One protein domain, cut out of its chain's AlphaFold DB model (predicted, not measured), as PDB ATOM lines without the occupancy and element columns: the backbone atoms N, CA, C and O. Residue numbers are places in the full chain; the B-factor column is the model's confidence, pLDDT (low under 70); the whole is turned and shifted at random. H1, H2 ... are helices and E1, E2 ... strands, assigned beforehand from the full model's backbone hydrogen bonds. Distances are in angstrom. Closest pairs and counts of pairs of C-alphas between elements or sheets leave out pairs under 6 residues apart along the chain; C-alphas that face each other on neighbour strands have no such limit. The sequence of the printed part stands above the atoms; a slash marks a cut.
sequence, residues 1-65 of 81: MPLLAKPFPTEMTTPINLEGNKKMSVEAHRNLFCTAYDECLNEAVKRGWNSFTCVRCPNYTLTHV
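Overview. This is residues 1 to 65 of the 81 residues of an uncharacterized protein of Deltaproteobacteria bacterium 13_1_40CM_4_68_19 (UniProt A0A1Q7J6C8). Little here is regular structure: a tiny two-stranded sheet, E1 and E2, has helix H2 packed over one face through residues 40 to 47, short H1 near E2 at His 29, and long loops, residues 13 to 25 and 54 to 65, making up much of the rest. The 65 printed residues hold E1, H1, H2 and E2 in chain order, an antiparallel sheet and a mixed class, with only 21 residues in named elements. The whole is compact, radius of gyration of the C-alphas 11.8 A, spans 39 by 26 by 15 A.

Arrangement. Look first at E1, residues 10 to 12, antiparallel to E2, residues 51 to 53, at 135 degrees; N 10 and O 53 are 2.9 A apart, within hydrogen-bond range. The closest C-alphas of H1, residues 26 to 29, and E2 are those of His 29 and Thr 53, 4.7 A. For H2, residues 37 to 47, and E2 they are those of Ala 44 and Phe 52, 6.5 A. H1 and H2 are apart. Every O i to N i+4 pair in H2 is within hydrogen-bond range; H1 is too short for one.

Along the chain. Find C-alpha 10 at (6.953, 52.934, -48.982), where E1 begins, 6.6 A long. H1 spans 5.6 A, H2 15.6 A. E2, 7.3 A, ends at C-alpha 53 (6.340, 51.430, -43.894).

Size, cuts and confidence. The C-alphas farthest apart, Met 1 and Glu 19, are 39.1 A apart. The printed part has no cut; E1 to H1 is a long link. Look for pLDDT under 70 at residues 1 to 3, 17 to 23 and 64 to 65.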
ATOM      1  N   MET A   1      22.325  30.627 -48.191       48.78
ATOM      2  CA  MET A   1      21.881  31.982 -47.802       48.78
ATOM      3  C   MET A   1      20.671  32.314 -48.655       48.78
ATOM      4  O   MET A   1      20.802  32.185 -49.868       48.78
ATOM      5  N   PRO A   2      19.498  32.633 -48.085       57.91
ATOM      6  CA  PRO A   2      18.397  33.118 -48.906       57.91
ATOM      7  C   PRO A   2      18.857  34.416 -49.576       57.91
ATOM      8  O   PRO A   2      19.428  35.285 -48.918       57.91
ATOM      9  N   LEU A   3      18.679  34.517 -50.892       64.38
ATOM     10  CA  LEU A   3      18.896  35.768 -51.610       64.38
ATOM     11  C   LEU A   3      17.842  36.750 -51.102       64.38
ATOM     12  O   LEU A   3      16.660  36.605 -51.410       64.38
ATOM     13  N   LEU A   4      18.262  37.694 -50.260       73.56
ATOM     14  CA  LEU A   4      17.381  38.729 -49.745       73.56
ATOM     15  C   LEU A   4      16.908  39.570 -50.935       73.56
ATOM     16  O   LEU A   4      17.723  40.068 -51.713       73.56
ATOM     17  N   ALA A   5      15.592  39.675 -51.122       81.88
ATOM     18  CA  ALA A   5      15.046  40.483 -52.204       81.88
ATOM     19  C   ALA A   5      15.393  41.958 -51.963       81.88
ATOM     20  O   ALA A   5      15.635  42.372 -50.830       81.88
ATOM     21  N   LYS A   6      15.403  42.782 -53.012       84.44
ATOM     22  CA  LYS A   6      15.684  44.210 -52.839       84.44
ATOM     23  C   LYS A   6      14.636  44.845 -51.899       84.44
ATOM     24  O   LYS A   6      13.438  44.668 -52.141       84.44
ATOM     25  N   PRO A   7      15.048  45.578 -50.849       85.06
ATOM     26  CA  PRO A   7      14.130  46.294 -49.967       85.06
ATOM     27  C   PRO A   7      13.288  47.295 -50.762       85.06
ATOM     28  O   PRO A   7      13.785  47.986 -51.654       85.06
ATOM     29  N   PHE A   8      12.000  47.368 -50.430       89.94
ATOM     30  CA  PHE A   8      11.038  48.229 -51.117       89.94
ATOM     31  C   PHE A   8      10.132  48.969 -50.117       89.94
ATOM     32  O   PHE A   8       8.919  48.731 -50.080       89.94
ATOM     33  N   PRO A   9      10.707  49.820 -49.241       93.44
ATOM     34  CA  PRO A   9       9.910  50.592 -48.297       93.44
ATOM     35  C   PRO A   9       9.011  51.576 -49.051       93.44
ATOM     36  O   PRO A   9       9.320  52.007 -50.162       93.44
ATOM     37  N   THR A  10       7.886  51.937 -48.443       94.25
ATOM     38  CA  THR A  10       6.953  52.934 -48.982       94.25
ATOM     39  C   THR A  10       6.914  54.147 -48.064       94.25
ATOM     40  O   THR A  10       6.893  53.992 -46.842       94.25
ATOM     41  N   GLU A  11       6.885  55.342 -48.652       94.25
ATOM     42  CA  GLU A  11       6.737  56.593 -47.913       94.25
ATOM     43  C   GLU A  11       5.433  56.617 -47.113       94.25
ATOM     44  O   GLU A  11       4.372  56.209 -47.590       94.25
ATOM     45  N   MET A  12       5.519  57.158 -45.903       90.94
ATOM     46  CA  MET A  12       4.368  57.584 -45.127       90.94
ATOM     47  C   MET A  12       4.480  59.086 -44.886       90.94
ATOM     48  O   MET A  12       5.408  59.561 -44.230       90.94
ATOM     49  N   THR A  13       3.514  59.835 -45.409       85.25
ATOM     50  CA  THR A  13       3.450  61.295 -45.258       85.25
ATOM     51  C   THR A  13       3.084  61.707 -43.835       85.25
ATOM     52  O   THR A  13       3.501  62.763 -43.366       85.25
ATOM     53  N   THR A  14       2.326  60.862 -43.133       83.81
ATOM     54  CA  THR A  14       1.983  61.044 -41.723       83.81
ATOM     55  C   THR A  14       2.994  60.313 -40.838       83.81
ATOM     56  O   THR A  14       3.200  59.110 -41.027       83.81
ATOM     57  N   PRO A  15       3.613  60.993 -39.855       80.88
ATOM     58  CA  PRO A  15       4.503  60.337 -38.915       80.88
ATOM     59  C   PRO A  15       3.745  59.332 -38.041       80.88
ATOM     60  O   PRO A  15       2.625  59.576 -37.590       80.88
ATOM     61  N   ILE A  16       4.390  58.198 -37.787       80.50
ATOM     62  CA  ILE A  16       3.947  57.187 -36.825       80.50
ATOM     63  C   ILE A  16       4.012  57.819 -35.427       80.50
ATOM     64  O   ILE A  16       5.095  58.178 -34.965       80.50
ATOM     65  N   ASN A  17       2.860  57.997 -34.778       69.94
ATOM     66  CA  ASN A  17       2.764  58.640 -33.471       69.94
ATOM     67  C   ASN A  17       2.626  57.578 -32.369       69.94
ATOM     68  O   ASN A  17       1.664  56.812 -32.367       69.94
ATOM     69  N   LEU A  18       3.580  57.566 -31.436       62.66
ATOM     70  CA  LEU A  18       3.624  56.646 -30.293       62.66
ATOM     71  C   LEU A  18       2.514  56.917 -29.260       62.66
ATOM     72  O   LEU A  18       2.100  55.996 -28.566       62.66
ATOM     73  N   GLU A  19       2.003  58.147 -29.198       66.00
ATOM     74  CA  GLU A  19       0.964  58.591 -28.250       66.00
ATOM     75  C   GLU A  19      -0.464  58.396 -28.810       66.00
ATOM     76  O   GLU A  19      -1.457  58.708 -28.152       66.00
ATOM     77  N   GLY A  20      -0.590  57.922 -30.057       62.66
ATOM     78  CA  GLY A  20      -1.851  57.831 -30.795       62.66
ATOM     79  C   GLY A  20      -2.442  56.419 -30.924       62.66
ATOM     80  O   GLY A  20      -1.915  55.427 -30.435       62.66
ATOM     81  N   ASN A  21      -3.576  56.335 -31.631       63.09
ATOM     82  CA  ASN A  21      -4.333  55.111 -31.936       63.09
ATOM     83  C   ASN A  21      -3.432  53.929 -32.374       63.09
ATOM     84  O   ASN A  21      -2.566  54.119 -33.222       63.09
ATOM     85  N   LYS A  22      -3.707  52.697 -31.900       64.06
ATOM     86  CA  LYS A  22      -2.970  51.449 -32.241       64.06
ATOM     87  C   LYS A  22      -2.661  51.261 -33.737       64.06
ATOM     88  O   LYS A  22      -1.668  50.631 -34.072       64.06
ATOM     89  N   LYS A  23      -3.486  51.797 -34.643       67.12
ATOM     90  CA  LYS A  23      -3.259  51.743 -36.102       67.12
ATOM     91  C   LYS A  23      -2.043  52.554 -36.578       67.12
ATOM     92  O   LYS A  23      -1.604  52.376 -37.711       67.12
ATOM     93  N   MET A  24      -1.515  53.434 -35.733       75.44
ATOM     94  CA  MET A  24      -0.356  54.286 -35.988       75.44
ATOM     95  C   MET A  24       0.873  53.852 -35.181       75.44
ATOM     96  O   MET A  24       1.784  54.656 -35.021       75.44
ATOM     97  N   SER A  25       0.905  52.621 -34.656       79.75
ATOM     98  CA  SER A  25       2.061  52.124 -33.903       79.75
ATOM     99  C   SER A  25       3.213  51.734 -34.833       79.75
ATOM    100  O   SER A  25       3.014  51.411 -36.007       79.75
ATOM    101  N   VAL A  26       4.439  51.760 -34.308       82.00
ATOM    102  CA  VAL A  26       5.640  51.381 -35.064       82.00
ATOM    103  C   VAL A  26       5.532  49.937 -35.545       82.00
ATOM    104  O   VAL A  26       5.818  49.672 -36.709       82.00
ATOM    105  N   GLU A  27       5.063  49.030 -34.690       84.44
ATOM    106  CA  GLU A  27       4.965  47.597 -34.985       84.44
ATOM    107  C   GLU A  27       3.934  47.278 -36.077       84.44
ATOM    108  O   GLU A  27       4.039  46.248 -36.738       84.44
ATOM    109  N   ALA A  28       2.953  48.160 -36.302       85.06
ATOM    110  CA  ALA A  28       1.956  47.991 -37.359       85.06
ATOM    111  C   ALA A  28       2.501  48.307 -38.766       85.06
ATOM    112  O   ALA A  28       1.965  47.819 -39.759       85.06
ATOM    113  N   HIS A  29       3.554  49.127 -38.857       88.19
ATOM    114  CA  HIS A  29       4.108  49.619 -40.128       88.19
ATOM    115  C   HIS A  29       5.537  49.148 -40.381       88.19
ATOM    116  O   HIS A  29       6.021  49.164 -41.516       88.19
ATOM    117  N   ARG A  30       6.241  48.749 -39.325       90.62
ATOM    118  CA  ARG A  30       7.652  48.404 -39.361       90.62
ATOM    119  C   ARG A  30       7.905  47.155 -38.540       90.62
ATOM    120  O   ARG A  30       7.691  47.132 -37.333       90.62
ATOM    121  N   ASN A  31       8.442  46.140 -39.200       89.12
ATOM    122  CA  ASN A  31       8.993  44.996 -38.505       89.12
ATOM    123  C   ASN A  31      10.455  45.292 -38.149       89.12
ATOM    124  O   ASN A  31      11.319  45.234 -39.022       89.12
ATOM    125  N   LEU A  32      10.722  45.604 -36.879       86.25
ATOM    126  CA  LEU A  32      12.081  45.847 -36.368       86.25
ATOM    127  C   LEU A  32      12.979  44.603 -36.451       86.25
ATOM    128  O   LEU A  32      14.196  44.727 -36.418       86.25
ATOM    129  N   PHE A  33      12.391  43.413 -36.588       85.88
ATOM    130  CA  PHE A  33      13.125  42.158 -36.753       85.88
ATOM    131  C   PHE A  33      13.382  41.800 -38.221       85.88
ATOM    132  O   PHE A  33      14.000  40.767 -38.480       85.88
ATOM    133  N   CYS A  34      12.901  42.613 -39.171       86.69
ATOM    134  CA  CYS A  34      13.112  42.413 -40.602       86.69
ATOM    135  C   CYS A  34      14.608  42.423 -40.938       86.69
ATOM    136  O   CYS A  34      15.315  43.379 -40.628       86.69
ATOM    137  N   THR A  35      15.076  41.409 -41.663       87.00
ATOM    138  CA  THR A  35      16.480  41.305 -42.095       87.00
ATOM    139  C   THR A  35      16.951  42.452 -42.988       87.00
ATOM    140  O   THR A  35      18.130  42.783 -42.999       87.00
ATOM    141  N   ALA A  36      16.034  43.101 -43.705       89.94
ATOM    142  CA  ALA A  36      16.334  44.255 -44.549       89.94
ATOM    143  C   ALA A  36      15.941  45.596 -43.897       89.94
ATOM    144  O   ALA A  36      15.722  46.580 -44.610       89.94
ATOM    145  N   TYR A  37      15.758  45.640 -42.569       91.06
ATOM    146  CA  TYR A  37      15.264  46.836 -41.879       91.06
ATOM    147  C   TYR A  37      16.180  48.046 -42.092       91.06
ATOM    148  O   TYR A  37      15.702  49.109 -42.491       91.06
ATOM    149  N   ASP A  38      17.488  47.863 -41.914       91.94
ATOM    150  CA  ASP A  38      18.474  48.937 -42.063       91.94
ATOM    151  C   ASP A  38      18.490  49.503 -43.482       91.94
ATOM    152  O   ASP A  38      18.560  50.714 -43.678       91.94
ATOM    153  N   GLU A  39      18.347  48.652 -44.497       92.94
ATOM    154  CA  GLU A  39      18.266  49.127 -45.874       92.94
ATOM    155  C   GLU A  39      16.963  49.891 -46.147       92.94
ATOM    156  O   GLU A  39      16.975  50.901 -46.853       92.94
ATOM    157  N   CYS A  40      15.841  49.457 -45.559       92.75
ATOM    158  CA  CYS A  40      14.580  50.194 -45.641       92.75
ATOM    159  C   CYS A  40      14.699  51.585 -44.996       92.75
ATOM    160  O   CYS A  40      14.215  52.569 -45.559       92.75
ATOM    161  N   LEU A  41      15.367  51.671 -43.841       93.25
ATOM    162  CA  LEU A  41      15.644  52.928 -43.150       93.25
ATOM    163  C   LEU A  41      16.567  53.831 -43.978       93.25
ATOM    164  O   LEU A  41      16.278  55.015 -44.148       93.25
ATOM    165  N   ASN A  42      17.636  53.269 -44.546       94.44
ATOM    166  CA  ASN A  42      18.580  53.996 -45.392       94.44
ATOM    167  C   ASN A  42      17.892  54.624 -46.609       94.44
ATOM    168  O   ASN A  42      18.155  55.780 -46.935       94.44
ATOM    169  N   GLU A  43      16.995  53.895 -47.277       94.31
ATOM    170  CA  GLU A  43      16.236  54.437 -48.408       94.31
ATOM    171  C   GLU A  43      15.277  55.557 -47.987       94.31
ATOM    172  O   GLU A  43      15.179  56.563 -48.691       94.31
ATOM    173  N   ALA A  44      14.624  55.434 -46.828       93.75
ATOM    174  CA  ALA A  44      13.777  56.498 -46.293       93.75
ATOM    175  C   ALA A  44      14.580  57.775 -45.993       93.75
ATOM    176  O   ALA A  44      14.165  58.867 -46.379       93.75
ATOM    177  N   VAL A  45      15.762  57.639 -45.379       94.62
ATOM    178  CA  VAL A  45      16.657  58.768 -45.073       94.62
ATOM    179  C   VAL A  45      17.169  59.432 -46.350       94.62
ATOM    180  O   VAL A  45      17.061  60.649 -46.485       94.62
ATOM    181  N   LYS A  46      17.670  58.655 -47.323       95.69
ATOM    182  CA  LYS A  46      18.159  59.189 -48.612       95.69
ATOM    183  C   LYS A  46      17.093  59.982 -49.363       95.69
ATOM    184  O   LYS A  46      17.423  60.935 -50.062       95.69
ATOM    185  N   ARG A  47      15.831  59.567 -49.251       94.38
ATOM    186  CA  ARG A  47      14.688  60.215 -49.906       94.38
ATOM    187  C   ARG A  47      14.082  61.356 -49.090       94.38
ATOM    188  O   ARG A  47      13.208  62.042 -49.606       94.38
ATOM    189  N   GLY A  48      14.529  61.564 -47.850       93.81
ATOM    190  CA  GLY A  48      13.987  62.593 -46.962       93.81
ATOM    191  C   GLY A  48      12.546  62.320 -46.526       93.81
ATOM    192  O   GLY A  48      11.781  63.258 -46.323       93.81
ATOM    193  N   TRP A  49      12.149  61.049 -46.416       94.12
ATOM    194  CA  TRP A  49      10.794  60.686 -46.010       94.12
ATOM    195  C   TRP A  49      10.554  60.989 -44.528       94.12
ATOM    196  O   TRP A  49      11.326  60.564 -43.668       94.12
ATOM    197  N   ASN A  50       9.435  61.653 -44.221       89.56
ATOM    198  CA  ASN A  50       9.004  61.914 -42.840       89.56
ATOM    199  C   ASN A  50       8.790  60.620 -42.047       89.56
ATOM    200  O   ASN A  50       9.053  60.544 -40.847       89.56
ATOM    201  N   SER A  51       8.267  59.593 -42.714       91.00
ATOM    202  CA  SER A  51       8.124  58.256 -42.162       91.00
ATOM    203  C   SER A  51       8.042  57.226 -43.284       91.00
ATOM    204  O   SER A  51       7.972  57.568 -44.465       91.00
ATOM    205  N   PHE A  52       8.069  55.944 -42.929       93.06
ATOM    206  CA  PHE A  52       7.991  54.861 -43.903       93.06
ATOM    207  C   PHE A  52       7.358  53.609 -43.306       93.06
ATOM    208  O   PHE A  52       7.424  53.371 -42.098       93.06
ATOM    209  N   THR A  53       6.816  52.780 -44.192       91.94
ATOM    210  CA  THR A  53       6.340  51.430 -43.894       91.94
ATOM    211  C   THR A  53       7.116  50.411 -44.717       91.94
ATOM    212  O   THR A  53       7.403  50.630 -45.897       91.94
ATOM    213  N   CYS A  54       7.459  49.283 -44.099       90.88
ATOM    214  CA  CYS A  54       8.042  48.138 -44.794       90.88
ATOM    215  C   CYS A  54       7.045  46.987 -44.974       90.88
ATOM    216  O   CYS A  54       7.437  45.943 -45.477       90.88
ATOM    217  N   VAL A  55       5.757  47.171 -44.646       89.50
ATOM    218  CA  VAL A  55       4.706  46.132 -44.768       89.50
ATOM    219  C   VAL A  55       4.562  45.599 -46.197       89.50
ATOM    220  O   VAL A  55       4.194  44.447 -46.406       89.50
ATOM    221  N   ARG A  56       4.876  46.427 -47.198       87.19
ATOM    222  CA  ARG A  56       4.836  46.049 -48.619       87.19
ATOM    223  C   ARG A  56       6.161  45.485 -49.138       87.19
ATOM    224  O   ARG A  56       6.238  45.119 -50.309       87.19
ATOM    225  N   CYS A  57       7.200  45.431 -48.304       88.50
ATOM    226  CA  CYS A  57       8.478  44.851 -48.690       88.50
ATOM    227  C   CYS A  57       8.350  43.326 -48.801       88.50
ATOM    228  O   CYS A  57       7.799  42.700 -47.894       88.50
ATOM    229  N   PRO A  58       8.976  42.695 -49.807       87.94
ATOM    230  CA  PRO A  58       9.056  41.233 -49.884       87.94
ATOM    231  C   PRO A  58       9.785  40.613 -48.678       87.94
ATOM    232  O   PRO A  58       9.541  39.464 -48.331       87.94
ATOM    233  N   ASN A  59      10.641  41.388 -48.004       86.06
ATOM    234  CA  ASN A  59      11.399  40.940 -46.836       86.06
ATOM    235  C   ASN A  59      10.670  41.161 -45.502       86.06
ATOM    236  O   ASN A  59      11.228  40.815 -44.468       86.06
ATOM    237  N   TYR A  60       9.465  41.752 -45.492       86.06
ATOM    238  CA  TYR A  60       8.789  42.183 -44.258       86.06
ATOM    239  C   TYR A  60       8.685  41.076 -43.205       86.06
ATOM    240  O   TYR A  60       8.881  41.334 -42.022       86.06
ATOM    241  N   THR A  61       8.396  39.845 -43.626       84.50
ATOM    242  CA  THR A  61       8.208  38.689 -42.738       84.50
ATOM    243  C   THR A  61       9.486  37.887 -42.501       84.50
ATOM    244  O   THR A  61       9.455  36.921 -41.745       84.50
ATOM    245  N   LEU A  62      10.601  38.247 -43.146       83.81
ATOM    246  CA  LEU A  62      11.885  37.581 -42.952       83.81
ATOM    247  C   LEU A  62      12.527  38.134 -41.684       83.81
ATOM    248  O   LEU A  62      13.072  39.238 -41.686       83.81
ATOM    249  N   THR A  63      12.405  37.384 -40.591       75.69
ATOM    250  CA  THR A  63      12.891  37.790 -39.275       75.69
ATOM    251  C   THR A  63      14.198  37.102 -38.895       75.69
ATOM    252  O   THR A  63      14.402  35.922 -39.168       75.69
ATOM    253  N   HIS A  64      15.078  37.837 -38.210       67.69
ATOM    254  CA  HIS A  64      16.317  37.291 -37.633       67.69
ATOM    255  C   HIS A  64      16.128  36.513 -36.327       67.69
ATOM    256  O   HIS A  64      17.091  35.954 -35.803       67.69
ATOM    257  N   VAL A  65      14.918  36.487 -35.772       58.78
ATOM    258  CA  VAL A  65      14.660  35.774 -34.521       58.78
ATOM    259  C   VAL A  65      14.627  34.274 -34.783       58.78
ATOM    260  O   VAL A  65      13.622  33.722 -35.226       58.78
TER     261      VAL A  65